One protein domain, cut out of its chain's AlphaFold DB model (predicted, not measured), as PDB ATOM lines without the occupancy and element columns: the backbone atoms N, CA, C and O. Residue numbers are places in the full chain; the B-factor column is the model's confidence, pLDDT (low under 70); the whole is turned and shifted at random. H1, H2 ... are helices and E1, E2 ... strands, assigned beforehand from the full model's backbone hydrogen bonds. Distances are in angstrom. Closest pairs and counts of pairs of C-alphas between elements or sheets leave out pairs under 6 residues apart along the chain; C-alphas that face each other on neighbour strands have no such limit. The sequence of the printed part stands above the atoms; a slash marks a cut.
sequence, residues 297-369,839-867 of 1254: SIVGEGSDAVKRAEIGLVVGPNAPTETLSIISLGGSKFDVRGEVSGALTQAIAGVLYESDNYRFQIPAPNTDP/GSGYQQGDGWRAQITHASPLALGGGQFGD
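This is residues 297 to 369 and 839 to 867 of the 1254 residues of an uncharacterized protein of Xanthomonadaceae bacterium SCN 69-320 (UniProt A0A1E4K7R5). A twisted wall of five antiparallel strands, E1, E7, E2, E3 and E4, has the small hairpin of E5 and E6 over one face, with residues 314 to 315 paired beside E6, in a sandwich only partly face to face. H1 is a short helix over edge strand E1, and a long tail sticks out at residues 858 to 867. The printed part has 102 residues, under half of them in the one named helix and seven named strands, which follow as E1 H1 E2 E3 E4 E5 E6 E7; the class is mostly strand. It is loose, with a radius of gyration of the C-alphas of 17.8 A, and spans 79 by 23 by 20 A, the tail making much of the length.

Start at E1, residues 297 to 301, an edge strand. It is antiparallel to E7, residues 847 to 853, with N 299 and O 849 2.9 A apart. H1, residues 304 to 308, is on the sheet and over E1, at a height of 7.1 A over a local plane fitted to just 6 C-alphas; the closest C-alphas of H1 and E1, those of Lys 307 and Gly 300, are 4.7 A apart. Its O i to N i+4 pair is within hydrogen-bond range. Next look at E2, residues 322 to 328, antiparallel to E7, where N 324 and O 850 are 2.8 A apart. E2, E3, residues 333 to 338, and E4, residues 342 to 348, form a meander, each strand the antiparallel neighbour of the one before. In its hairpins, N 325 and O 337 are 2.8 A apart, and N 334 and O 347 also 2.8 A. E5, residues 352 to 354, and E6, residues 358 to 361, form an antiparallel hairpin, with N 353 and O 360 2.8 A apart. The closest C-alphas of E4 and E5 are those of Ala 347 and Tyr 353, at 5.8 A. E4 and E6 are only just apart, at 8.2 A.

Find C-alpha 297 at (340.476, 163.288, 204.529), where E1 begins its 13.0 A. H1 covers 6.0 A. E2 starts at C-alpha 322, (336.112, 169.648, 196.119), and runs 19.3 A; E3 runs 16.7 A and E4 18.1 A. E5 is 6.4 A long and E6 10.3 A. E7 runs 19.6 A to C-alpha 853 at (340.256, 164.400, 195.027).

Without the free tail, the body spans 50 by 21 by 18 A. Residues 370 to 838 are not printed, and C-alphas 369 and 839 are 9.1 A apart across the cut. The link from H1 to E2 is long. Mean pLDDT of the printed part is 80.6, with low values at residues 364 to 369 and 839 to 842, among others.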
ATOM      1  N   SER A 297     340.645 163.048 203.094       77.19
ATOM      2  CA  SER A 297     340.476 163.288 204.529       77.19
ATOM      3  C   SER A 297     339.026 163.633 204.855       77.19
ATOM      4  O   SER A 297     338.346 164.248 204.036       77.19
ATOM      5  N   ILE A 298     338.575 163.297 206.064       80.12
ATOM      6  CA  ILE A 298     337.331 163.809 206.643       80.12
ATOM      7  C   ILE A 298     337.613 164.329 208.049       80.12
ATOM      8  O   ILE A 298     338.296 163.666 208.833       80.12
ATOM      9  N   VAL A 299     337.093 165.507 208.374       80.25
ATOM     10  CA  VAL A 299     337.238 166.119 209.698       80.25
ATOM     11  C   VAL A 299     335.855 166.380 210.266       80.25
ATOM     12  O   VAL A 299     335.044 167.026 209.610       80.25
ATOM     13  N   GLY A 300     335.594 165.858 211.466       78.75
ATOM     14  CA  GLY A 300     334.404 166.189 212.244       78.75
ATOM     15  C   GLY A 300     334.621 167.471 213.051       78.75
ATOM     16  O   GLY A 300     335.564 167.560 213.840       78.75
ATOM     17  N   GLU A 301     333.750 168.453 212.863       77.75
ATOM     18  CA  GLU A 301     333.746 169.756 213.529       77.75
ATOM     19  C   GLU A 301     332.474 169.885 214.386       77.75
ATOM     20  O   GLU A 301     331.396 169.472 213.970       77.75
ATOM     21  N   GLY A 302     332.597 170.435 215.600       76.88
ATOM     22  CA  GLY A 302     331.470 170.591 216.535       76.88
ATOM     23  C   GLY A 302     331.538 169.666 217.750       76.88
ATOM     24  O   GLY A 302     332.599 169.540 218.382       76.88
ATOM     25  N   SER A 303     330.405 169.076 218.125       68.94
ATOM     26  CA  SER A 303     330.241 168.290 219.346       68.94
ATOM     27  C   SER A 303     331.068 166.998 219.353       68.94
ATOM     28  O   SER A 303     331.554 166.508 218.328       68.94
ATOM     29  N   ASP A 304     331.215 166.401 220.538       61.22
ATOM     30  CA  ASP A 304     331.861 165.093 220.701       61.22
ATOM     31  C   ASP A 304     331.134 163.972 219.938       61.22
ATOM     32  O   ASP A 304     331.762 162.968 219.599       61.22
ATOM     33  N   ALA A 305     329.845 164.147 219.624       64.56
ATOM     34  CA  ALA A 305     329.079 163.216 218.805       64.56
ATOM     35  C   ALA A 305     329.621 163.179 217.367       64.56
ATOM     36  O   ALA A 305     329.935 162.100 216.876       64.56
ATOM     37  N   VAL A 306     329.849 164.335 216.729       70.69
ATOM     38  CA  VAL A 306     330.434 164.412 215.373       70.69
ATOM     39  C   VAL A 306     331.905 164.031 215.344       70.69
ATOM     40  O   VAL A 306     332.342 163.317 214.444       70.69
ATOM     41  N   LYS A 307     332.680 164.460 216.344       69.44
ATOM     42  CA  LYS A 307     334.116 164.144 216.424       69.44
ATOM     43  C   LYS A 307     334.396 162.650 216.599       69.44
ATOM     44  O   LYS A 307     335.474 162.194 216.226       69.44
ATOM     45  N   ARG A 308     333.458 161.897 217.184       63.75
ATOM     46  CA  ARG A 308     333.572 160.443 217.399       63.75
ATOM     47  C   ARG A 308     332.803 159.617 216.365       63.75
ATOM     48  O   ARG A 308     333.087 158.429 216.236       63.75
ATOM     49  N   ALA A 309     331.841 160.214 215.663       69.19
ATOM     50  CA  ALA A 309     331.035 159.535 214.659       69.19
ATOM     51  C   ALA A 309     331.759 159.445 213.312       69.19
ATOM     52  O   ALA A 309     332.428 160.370 212.850       69.19
ATOM     53  N   GLU A 310     331.582 158.301 212.662       71.25
ATOM     54  CA  GLU A 310     332.135 158.017 211.352       71.25
ATOM     55  C   GLU A 310     331.007 157.718 210.377       71.25
ATOM     56  O   GLU A 310     330.153 156.878 210.649       71.25
ATOM     57  N   ILE A 311     331.022 158.409 209.239       79.31
ATOM     58  CA  ILE A 311     329.900 158.385 208.295       79.31
ATOM     59  C   ILE A 311     330.093 157.419 207.118       79.31
ATOM     60  O   ILE A 311     329.197 157.259 206.298       79.31
ATOM     61  N   GLY A 312     331.268 156.791 206.993       78.19
ATOM     62  CA  GLY A 312     331.548 155.830 205.919       78.19
ATOM     63  C   GLY A 312     331.388 156.405 204.505       78.19
ATOM     64  O   GLY A 312     330.701 155.806 203.682       78.19
ATOM     65  N   LEU A 313     331.999 157.565 204.225       85.69
ATOM     66  CA  LEU A 313     331.884 158.240 202.928       85.69
ATOM     67  C   LEU A 313     332.522 157.439 201.786       85.69
ATOM     68  O   LEU A 313     333.737 157.256 201.729       85.69
ATOM     69  N   VAL A 314     331.679 157.023 200.848       87.06
ATOM     70  CA  VAL A 314     332.032 156.431 199.562       87.06
ATOM     71  C   VAL A 314     331.892 157.496 198.483       87.06
ATOM     72  O   VAL A 314     330.878 158.188 198.394       87.06
ATOM     73  N   VAL A 315     332.933 157.613 197.667       88.06
ATOM     74  CA  VAL A 315     333.046 158.594 196.589       88.06
ATOM     75  C   VAL A 315     332.835 157.875 195.259       88.06
ATOM     76  O   VAL A 315     333.404 156.806 195.035       88.06
ATOM     77  N   GLY A 316     331.988 158.436 194.403       86.62
ATOM     78  CA  GLY A 316     331.765 157.960 193.043       86.62
ATOM     79  C   GLY A 316     333.026 158.117 192.188       86.62
ATOM     80  O   GLY A 316     333.851 158.988 192.465       86.62
ATOM     81  N   PRO A 317     333.202 157.308 191.132       84.38
ATOM     82  CA  PRO A 317     334.469 157.230 190.409       84.38
ATOM     83  C   PRO A 317     334.902 158.544 189.747       84.38
ATOM     84  O   PRO A 317     336.099 158.797 189.635       84.38
ATOM     85  N   ASN A 318     333.946 159.413 189.404       85.56
ATOM     86  CA  ASN A 318     334.172 160.686 188.711       85.56
ATOM     87  C   ASN A 318     333.794 161.909 189.567       85.56
ATOM     88  O   ASN A 318     333.502 162.973 189.020       85.56
ATOM     89  N   ALA A 319     333.751 161.767 190.897       89.75
ATOM     90  CA  ALA A 319     333.449 162.895 191.772       89.75
ATOM     91  C   ALA A 319     334.485 164.024 191.584       89.75
ATOM     92  O   ALA A 319     335.686 163.747 191.499       89.75
ATOM     93  N   PRO A 320     334.063 165.297 191.520       89.56
ATOM     94  CA  PRO A 320     334.983 166.408 191.302       89.56
ATOM     95  C   PRO A 320     335.922 166.609 192.503       89.56
ATOM     96  O   PRO A 320     335.633 166.194 193.627       89.56
ATOM     97  N   THR A 321     337.059 167.273 192.268       92.81
ATOM     98  CA  THR A 321     337.937 167.730 193.356       92.81
ATOM     99  C   THR A 321     337.249 168.874 194.086       92.81
ATOM    100  O   THR A 321     337.114 169.959 193.520       92.81
ATOM    101  N   GLU A 322     336.820 168.645 195.324       91.81
ATOM    102  CA  GLU A 322     336.112 169.648 196.119       91.81
ATOM    103  C   GLU A 322     336.115 169.343 197.619       91.81
ATOM    104  O   GLU A 322     336.328 168.203 198.045       91.81
ATOM    105  N   THR A 323     335.818 170.362 198.430       91.06
ATOM    106  CA  THR A 323     335.435 170.159 199.830       91.06
ATOM    107  C   THR A 323     333.933 169.894 199.931       91.06
ATOM    108  O   THR A 323     333.120 170.787 199.697       91.06
ATOM    109  N   LEU A 324     333.552 168.686 200.343       92.69
ATOM    110  CA  LEU A 324     332.169 168.348 200.678       92.69
ATOM    111  C   LEU A 324     331.898 168.699 202.148       92.69
ATOM    112  O   LEU A 324     332.517 168.139 203.053       92.69
ATOM    113  N   SER A 325     330.972 169.622 202.382       92.19
ATOM    114  CA  SER A 325     330.518 170.046 203.708       92.19
ATOM    115  C   SER A 325     329.180 169.386 204.040       92.19
ATOM    116  O   SER A 325     328.232 169.497 203.272       92.19
ATOM    117  N   ILE A 326     329.105 168.704 205.181       92.75
ATOM    118  CA  ILE A 326     327.901 168.037 205.691       92.75
ATOM    119  C   ILE A 326     327.611 168.641 207.061       92.75
ATOM    120  O   ILE A 326     328.292 168.289 208.021       92.75
ATOM    121  N   ILE A 327     326.665 169.571 207.162       90.88
ATOM    122  CA  ILE A 327     326.458 170.399 208.360       90.88
ATOM    123  C   ILE A 327     325.040 170.205 208.895       90.88
ATOM    124  O   ILE A 327     324.064 170.387 208.178       90.88
ATOM    125  N   SER A 328     324.921 169.860 210.170       87.06
ATOM    126  CA  SER A 328     323.661 169.721 210.888       87.06
ATOM    127  C   SER A 328     322.933 171.059 210.943       87.06
ATOM    128  O   SER A 328     323.480 172.079 211.374       87.06
ATOM    129  N   LEU A 329     321.661 171.032 210.563       82.19
ATOM    130  CA  LEU A 329     320.741 172.160 210.695       82.19
ATOM    131  C   LEU A 329     320.115 172.235 212.102       82.19
ATOM    132  O   LEU A 329     319.287 173.106 212.354       82.19
ATOM    133  N   GLY A 330     320.539 171.353 213.014       61.75
ATOM    134  CA  GLY A 330     319.927 171.099 214.316       61.75
ATOM    135  C   GLY A 330     319.083 169.821 214.272       61.75
ATOM    136  O   GLY A 330     318.154 169.704 213.474       61.75
ATOM    137  N   GLY A 331     319.410 168.840 215.116       67.88
ATOM    138  CA  GLY A 331     318.711 167.555 215.188       67.88
ATOM    139  C   GLY A 331     319.249 166.512 214.201       67.88
ATOM    140  O   GLY A 331     320.450 166.282 214.120       67.88
ATOM    141  N   SER A 332     318.366 165.810 213.488       74.50
ATOM    142  CA  SER A 332     318.732 164.686 212.608       74.50
ATOM    143  C   SER A 332     318.956 165.069 211.141       74.50
ATOM    144  O   SER A 332     319.324 164.195 210.363       74.50
ATOM    145  N   LYS A 333     318.758 166.331 210.735       84.19
ATOM    146  CA  LYS A 333     318.894 166.784 209.336       84.19
ATOM    147  C   LYS A 333     320.202 167.534 209.088       84.19
ATOM    148  O   LYS A 333     320.604 168.373 209.892       84.19
ATOM    149  N   PHE A 334     320.806 167.285 207.932       90.00
ATOM    150  CA  PHE A 334     322.090 167.844 207.523       90.00
ATOM    151  C   PHE A 334     322.006 168.467 206.135       90.00
ATOM    152  O   PHE A 334     321.550 167.827 205.187       90.00
ATOM    153  N   ASP A 335     322.496 169.694 206.012       92.00
ATOM    154  CA  ASP A 335     322.810 170.316 204.733       92.00
ATOM    155  C   ASP A 335     324.055 169.654 204.137       92.00
ATOM    156  O   ASP A 335     325.064 169.489 204.826       92.00
ATOM    157  N   VAL A 336     323.980 169.256 202.868       93.56
ATOM    158  CA  VAL A 336     325.089 168.628 202.143       93.56
ATOM    159  C   VAL A 336     325.455 169.532 200.981       93.56
ATOM    160  O   VAL A 336     324.645 169.770 200.088       93.56
ATOM    161  N   ARG A 337     326.686 170.040 200.976       92.00
ATOM    162  CA  ARG A 337     327.130 171.026 199.996       92.00
ATOM    163  C   ARG A 337     328.546 170.769 199.515       92.00
ATOM    164  O   ARG A 337     329.475 170.715 200.317       92.00
ATOM    165  N   GLY A 338     328.703 170.674 198.204       90.75
ATOM    166  CA  GLY A 338     329.994 170.707 197.533       90.75
ATOM    167  C   GLY A 338     330.363 172.120 197.070       90.75
ATOM    168  O   GLY A 338     329.486 172.921 196.734       90.75
ATOM    169  N   GLU A 339     331.654 172.447 197.040       89.94
ATOM    170  CA  GLU A 339     332.158 173.693 196.439       89.94
ATOM    171  C   GLU A 339     331.940 173.738 194.917       89.94
ATOM    172  O   GLU A 339     331.687 174.807 194.364       89.94
ATOM    173  N   VAL A 340     332.002 172.580 194.255       89.56
ATOM    174  CA  VAL A 340     331.762 172.384 192.820       89.56
ATOM    175  C   VAL A 340     330.370 171.798 192.585       89.56
ATOM    176  O   VAL A 340     329.649 172.284 191.715       89.56
ATOM    177  N   SER A 341     329.958 170.799 193.374       86.69
ATOM    178  CA  SER A 341     328.645 170.150 193.225       86.69
ATOM    179  C   SER A 341     327.467 171.009 193.715       86.69
ATOM    180  O   SER A 341     326.316 170.693 193.429       86.69
ATOM    181  N   GLY A 342     327.725 172.111 194.429       88.62
ATOM    182  CA  GLY A 342     326.683 173.002 194.937       88.62
ATOM    183  C   GLY A 342     325.863 172.382 196.073       88.62
ATOM    184  O   GLY A 342     326.343 171.511 196.795       88.62
ATOM    185  N   ALA A 343     324.638 172.880 196.278       88.38
ATOM    186  CA  ALA A 343     323.724 172.330 197.280       88.38
ATOM    187  C   ALA A 343     323.145 170.999 196.781       88.38
ATOM    188  O   ALA A 343     322.520 170.952 195.722       88.38
ATOM    189  N   LEU A 344     323.362 169.938 197.551       91.44
ATOM    190  CA  LEU A 344     322.821 168.609 197.301       91.44
ATOM    191  C   LEU A 344     321.611 168.361 198.211       91.44
ATOM    192  O   LEU A 344     321.264 169.176 199.067       91.44
ATOM    193  N   THR A 345     320.936 167.230 198.015       91.62
ATOM    194  CA  THR A 345     319.829 166.818 198.885       91.62
ATOM    195  C   THR A 345     320.279 166.736 200.344       91.62
ATOM    196  O   THR A 345     321.416 166.376 200.634       91.62
ATOM    197  N   GLN A 346     319.392 167.064 201.279       90.12
ATOM    198  CA  GLN A 346     319.724 166.991 202.702       90.12
ATOM    199  C   GLN A 346     319.889 165.532 203.152       90.12
ATOM    200  O   GLN A 346     319.118 164.659 202.748       90.12
ATOM    201  N   ALA A 347     320.874 165.271 204.013       87.50
ATOM    202  CA  ALA A 347     321.070 163.968 204.644       87.50
ATOM    203  C   ALA A 347     320.316 163.881 205.978       87.50
ATOM    204  O   ALA A 347     320.094 164.889 206.650       87.50
ATOM    205  N   ILE A 348     319.931 162.666 206.374       87.06
ATOM    206  CA  ILE A 348     319.217 162.401 207.629       87.06
ATOM    207  C   ILE A 348     320.016 161.383 208.455       87.06
ATOM    208  O   ILE A 348     320.423 160.343 207.940       87.06
ATOM    209  N   ALA A 349     320.238 161.663 209.742       83.19
ATOM    210  CA  ALA A 349     320.876 160.741 210.679       83.19
ATOM    211  C   ALA A 349     320.120 159.407 210.745       83.19
ATOM    212  O   ALA A 349     318.897 159.367 210.829       83.19
ATOM    213  N   GLY A 350     320.862 158.303 210.718       79.75
ATOM    214  CA  GLY A 350     320.336 156.944 210.662       79.75
ATOM    215  C   GLY A 350     319.947 156.471 209.258       79.75
ATOM    216  O   GLY A 350     319.801 155.265 209.068       79.75
ATOM    217  N   VAL A 351     319.851 157.356 208.259       86.19
ATOM    218  CA  VAL A 351     319.453 157.020 206.883       86.19
ATOM    219  C   VAL A 351     320.671 157.016 205.959       86.19
ATOM    220  O   VAL A 351     321.540 157.884 206.051       86.19
ATOM    221  N   LEU A 352     320.751 156.020 205.071       90.94
ATOM    222  CA  LEU A 352     321.767 155.991 204.021       90.94
ATOM    223  C   LEU A 352     321.510 157.147 203.046       90.94
ATOM    224  O   LEU A 352     320.452 157.226 202.428       90.94
ATOM    225  N   TYR A 353     322.485 158.034 202.924       91.06
ATOM    226  CA  TYR A 353     322.516 159.100 201.941       91.06
ATOM    227  C   TYR A 353     323.122 158.580 200.640       91.06
ATOM    228  O   TYR A 353     324.227 158.032 200.655       91.06
ATOM    229  N   GLU A 354     322.427 158.787 199.524       90.38
ATOM    230  CA  GLU A 354     322.898 158.465 198.177       90.38
ATOM    231  C   GLU A 354     322.650 159.638 197.226       90.38
ATOM    232  O   GLU A 354     321.588 160.257 197.226       90.38
ATOM    233  N   SER A 355     323.660 159.932 196.417       88.00
ATOM    234  CA  SER A 355     323.657 160.917 195.335       88.00
ATOM    235  C   SER A 355     324.565 160.411 194.209       88.00
ATOM    236  O   SER A 355     325.272 159.418 194.396       88.00
ATOM    237  N   ASP A 356     324.610 161.119 193.080       81.00
ATOM    238  CA  ASP A 356     325.413 160.723 191.913       81.00
ATOM    239  C   ASP A 356     326.899 160.486 192.245       81.00
ATOM    240  O   ASP A 356     327.518 159.556 191.727       81.00
ATOM    241  N   ASN A 357     327.470 161.298 193.144       87.75
ATOM    242  CA  ASN A 357     328.898 161.273 193.478       87.75
ATOM    243  C   ASN A 357     329.213 160.806 194.905       87.75
ATOM    244  O   ASN A 357     330.377 160.527 195.198       87.75
ATOM    245  N   TYR A 358     328.229 160.722 195.804       91.75
ATOM    246  CA  TYR A 358     328.483 160.465 197.225       91.75
ATOM    247  C   TYR A 358     327.475 159.499 197.825       91.75
ATOM    248  O   TYR A 358     326.267 159.674 197.662       91.75
ATOM    249  N   ARG A 359     327.986 158.538 198.599       91.94
ATOM    250  CA  ARG A 359     327.191 157.651 199.448       91.94
ATOM    251  C   ARG A 359     327.773 157.600 200.856       91.94
ATOM    252  O   ARG A 359     328.949 157.293 201.010       91.94
ATOM    253  N   PHE A 360     326.980 157.877 201.883       90.69
ATOM    254  CA  PHE A 360     327.416 157.821 203.286       90.69
ATOM    255  C   PHE A 360     326.221 157.622 204.218       90.69
ATOM    256  O   PHE A 360     325.086 157.823 203.814       90.69
ATOM    257  N   GLN A 361     326.444 157.241 205.471       90.25
ATOM    258  CA  GLN A 361     325.377 157.146 206.466       90.25
ATOM    259  C   GLN A 361     325.820 157.832 207.748       90.25
ATOM    260  O   GLN A 361     326.800 157.438 208.371       90.25
ATOM    261  N   ILE A 362     325.080 158.857 208.160       87.75
ATOM    262  CA  ILE A 362     325.331 159.536 209.428       87.75
ATOM    263  C   ILE A 362     324.780 158.650 210.556       87.75
ATOM    264  O   ILE A 362     323.603 158.295 210.494       87.75
ATOM    265  N   PRO A 363     325.565 158.269 211.581       79.31
ATOM    266  CA  PRO A 363     325.064 157.439 212.680       79.31
ATOM    267  C   PRO A 363     323.882 158.092 213.408       79.31
ATOM    268  O   PRO A 363     323.876 159.306 213.600       79.31
ATOM    269  N   ALA A 364     322.894 157.308 213.846       68.31
ATOM    270  CA  ALA A 364     321.854 157.822 214.738       68.31
ATOM    271  C   ALA A 364     322.467 158.184 216.111       68.31
ATOM    272  O   ALA A 364     323.377 157.480 216.565       68.31
ATOM    273  N   PRO A 365     322.021 159.264 216.778       57.47
ATOM    274  CA  PRO A 365     322.505 159.607 218.114       57.47
ATOM    275  C   PRO A 365     322.195 158.477 219.111       57.47
ATOM    276  O   PRO A 365     321.100 157.921 219.124       57.47
ATOM    277  N   ASN A 366     323.185 158.105 219.924       44.97
ATOM    278  CA  ASN A 366     323.106 156.968 220.842       44.97
ATOM    279  C   ASN A 366     322.408 157.406 222.146       44.97
ATOM    280  O   ASN A 366     322.972 158.197 222.901       44.97
ATOM    281  N   THR A 367     321.206 156.907 222.435       40.09
ATOM    282  CA  THR A 367     320.530 157.128 223.726       40.09
ATOM    283  C   THR A 367     320.945 156.036 224.716       40.09
ATOM    284  O   THR A 367     320.457 154.911 224.623       40.09
ATOM    285  N   ASP A 368     321.847 156.335 225.657       34.25
ATOM    286  CA  ASP A 368     322.133 155.449 226.798       34.25
ATOM    287  C   ASP A 368     321.142 155.747 227.947       34.25
ATOM    288  O   ASP A 368     321.203 156.833 228.528       34.25
ATOM    289  N   PRO A 369     320.220 154.829 228.308       35.06
ATOM    290  CA  PRO A 369     319.202 155.078 229.333       35.06
ATOM    291  C   PRO A 369     319.735 155.085 230.780       35.06
ATOM    292  O   PRO A 369     318.949 155.261 231.711       35.06
ATOM    293  N   GLY A 839     322.946 162.542 225.294       42.72
ATOM    294  CA  GLY A 839     321.978 162.095 224.296       42.72
ATOM    295  C   GLY A 839     321.511 163.268 223.430       42.72
ATOM    296  O   GLY A 839     320.461 163.187 222.804       42.72
ATOM    297  N   SER A 840     322.245 164.387 223.425       42.31
ATOM    298  CA  SER A 840     321.988 165.488 222.502       42.31
ATOM    299  C   SER A 840     322.183 164.955 221.085       42.31
ATOM    300  O   SER A 840     323.274 164.494 220.741       42.31
ATOM    301  N   GLY A 841     321.131 164.993 220.267       56.53
ATOM    302  CA  GLY A 841     321.275 164.853 218.821       56.53
ATOM    303  C   GLY A 841     322.294 165.858 218.272       56.53
ATOM    304  O   GLY A 841     322.746 166.761 218.981       56.53
ATOM    305  N   TYR A 842     322.667 165.705 217.004       66.81
ATOM    306  CA  TYR A 842     323.616 166.612 216.362       66.81
ATOM    307  C   TYR A 842     323.163 168.073 216.504       66.81
ATOM    308  O   TYR A 842     322.051 168.439 216.122       66.81
ATOM    309  N   GLN A 843     324.014 168.911 217.089       72.69
ATOM    310  CA  GLN A 843     323.714 170.315 217.363       72.69
ATOM    311  C   GLN A 843     323.761 171.134 216.070       72.69
ATOM    312  O   GLN A 843     324.377 170.731 215.088       72.69
ATOM    313  N   GLN A 844     323.109 172.295 216.032       79.12
ATOM    314  CA  GLN A 844     323.207 173.165 214.861       79.12
ATOM    315  C   GLN A 844     324.671 173.587 214.643       79.12
ATOM    316  O   GLN A 844     325.311 174.103 215.557       79.12
ATOM    317  N   GLY A 845     325.198 173.364 213.436       75.75
ATOM    318  CA  GLY A 845     326.597 173.639 213.091       75.75
ATOM    319  C   GLY A 845     327.566 172.468 213.299       75.75
ATOM    320  O   GLY A 845     328.710 172.557 212.858       75.75
ATOM    321  N   ASP A 846     327.117 171.363 213.898       82.88
ATOM    322  CA  ASP A 846     327.861 170.101 213.936       82.88
ATOM    323  C   ASP A 846     328.007 169.519 212.528       82.88
ATOM    324  O   ASP A 846     327.022 169.425 211.805       82.88
ATOM    325  N   GLY A 847     329.190 169.070 212.110       86.25
ATOM    326  CA  GLY A 847     329.317 168.552 210.750       86.25
ATOM    327  C   GLY A 847     330.666 167.983 210.345       86.25
ATOM    328  O   GLY A 847     331.645 168.047 211.080       86.25
ATOM    329  N   TRP A 848     330.727 167.437 209.134       89.75
ATOM    330  CA  TRP A 848     331.957 166.929 208.538       89.75
ATOM    331  C   TRP A 848     332.377 167.753 207.332       89.75
ATOM    332  O   TRP A 848     331.554 168.132 206.501       89.75
ATOM    333  N   ARG A 849     333.687 167.951 207.196       87.38
ATOM    334  CA  ARG A 849     334.313 168.428 205.961       87.38
ATOM    335  C   ARG A 849     335.139 167.303 205.363       87.38
ATOM    336  O   ARG A 849     336.112 166.868 205.979       87.38
ATOM    337  N   ALA A 850     334.754 166.833 204.183       87.56
ATOM    338  CA  ALA A 850     335.488 165.825 203.430       87.56
ATOM    339  C   ALA A 850     336.243 166.465 202.261       87.56
ATOM    340  O   ALA A 850     335.671 167.213 201.477       87.56
ATOM    341  N   GLN A 851     337.532 166.162 202.147       87.75
ATOM    342  CA  GLN A 851     338.390 166.582 201.042       87.75
ATOM    343  C   GLN A 851     338.345 165.511 199.953       87.75
ATOM    344  O   GLN A 851     338.870 164.411 200.153       87.75
ATOM    345  N   ILE A 852     337.707 165.816 198.827       90.44
ATOM    346  CA  ILE A 852     337.564 164.912 197.687       90.44
ATOM    347  C   ILE A 852     338.609 165.266 196.637       90.44
ATOM    348  O   ILE A 852     338.764 166.431 196.275       90.44
ATOM    349  N   THR A 853     339.306 164.254 196.129       89.56
ATOM    350  CA  THR A 853     340.256 164.400 195.027       89.56
ATOM    351  C   THR A 853     339.734 163.628 193.826       89.56
ATOM    352  O   THR A 853     339.563 162.408 193.904       89.56
ATOM    353  N   HIS A 854     339.521 164.327 192.713       90.19
ATOM    354  CA  HIS A 854     339.203 163.700 191.438       90.19
ATOM    355  C   HIS A 854     340.382 162.851 190.959       90.19
ATOM    356  O   HIS A 854     341.534 163.293 190.978       90.19
ATOM    357  N   ALA A 855     340.089 161.649 190.477       88.56
ATOM    358  CA  ALA A 855     341.051 160.815 189.778       88.56
ATOM    359  C   ALA A 855     340.366 160.077 188.631       88.56
ATOM    360  O   ALA A 855     339.200 159.707 188.723       88.56
ATOM    361  N   SER A 856     341.122 159.856 187.564       89.38
ATOM    362  CA  SER A 856     340.675 159.205 186.337       89.38
ATOM    363  C   SER A 856     341.618 158.055 185.971       89.38
ATOM    364  O   SER A 856     342.745 158.010 186.482       89.38
ATOM    365  N   PRO A 857     341.210 157.146 185.067       91.31
ATOM    366  CA  PRO A 857     342.116 156.176 184.459       91.31
ATOM    367  C   PRO A 857     343.401 156.835 183.952       91.31
ATOM    368  O   PRO A 857     343.375 157.935 183.395       91.31
ATOM    369  N   LEU A 858     344.535 156.167 184.167       92.19
ATOM    370  CA  LEU A 858     345.824 156.605 183.641       92.19
ATOM    371  C   LEU A 858     345.890 156.270 182.154       92.19
ATOM    372  O   LEU A 858     345.679 155.118 181.793       92.19
ATOM    373  N   ALA A 859     346.216 157.243 181.312       91.50
ATOM    374  CA  ALA A 859     346.396 157.037 179.878       91.50
ATOM    375  C   ALA A 859     347.880 157.110 179.500       91.50
ATOM    376  O   ALA A 859     348.618 157.949 180.025       91.50
ATOM    377  N   LEU A 860     348.317 156.258 178.570       92.44
ATOM    378  CA  LEU A 860     349.626 156.411 177.934       92.44
ATOM    379  C   LEU A 860     349.561 157.579 176.945       92.44
ATOM    380  O   LEU A 860     348.763 157.568 176.017       92.44
ATOM    381  N   GLY A 861     350.404 158.594 177.145       83.81
ATOM    382  CA  GLY A 861     350.379 159.836 176.368       83.81
ATOM    383  C   GLY A 861     351.684 160.121 175.625       83.81
ATOM    384  O   GLY A 861     352.724 159.525 175.898       83.81
ATOM    385  N   GLY A 862     351.639 161.068 174.682       78.19
ATOM    386  CA  GLY A 862     352.830 161.652 174.045       78.19
ATOM    387  C   GLY A 862     353.444 160.876 172.874       78.19
ATOM    388  O   GLY A 862     354.422 161.346 172.290       78.19
ATOM    389  N   GLY A 863     352.889 159.722 172.503       80.50
ATOM    390  CA  GLY A 863     353.325 159.003 171.313       80.50
ATOM    391  C   GLY A 863     352.925 159.732 170.026       80.50
ATOM    392  O   GLY A 863     351.845 160.311 169.942       80.50
ATOM    393  N   GLN A 864     353.804 159.724 169.024       81.88
ATOM    394  CA  GLN A 864     353.570 160.361 167.724       81.88
ATOM    395  C   GLN A 864     354.242 159.551 166.613       81.88
ATOM    396  O   GLN A 864     355.328 159.000 166.818       81.88
ATOM    397  N   PHE A 865     353.608 159.479 165.443       77.31
ATOM    398  CA  PHE A 865     354.277 158.976 164.248       77.31
ATOM    399  C   PHE A 865     355.270 160.032 163.771       77.31
ATOM    400  O   PHE A 865     354.946 161.220 163.732       77.31
ATOM    401  N   GLY A 866     356.490 159.608 163.473       69.06
ATOM    402  CA  GLY A 866     357.480 160.475 162.863       69.06
ATOM    403  C   GLY A 866     357.334 160.511 161.352       69.06
ATOM    404  O   GLY A 866     356.871 159.549 160.741       69.06
ATOM    405  N   ASP A 867     357.761 161.624 160.776       73.69
ATOM    406  CA  ASP A 867     358.017 161.778 159.355       73.69
ATOM    407  C   ASP A 867     359.520 162.000 159.169       73.69
ATOM    408  O   ASP A 867     360.059 163.016 159.607       73.69
TER     409      ASP A 867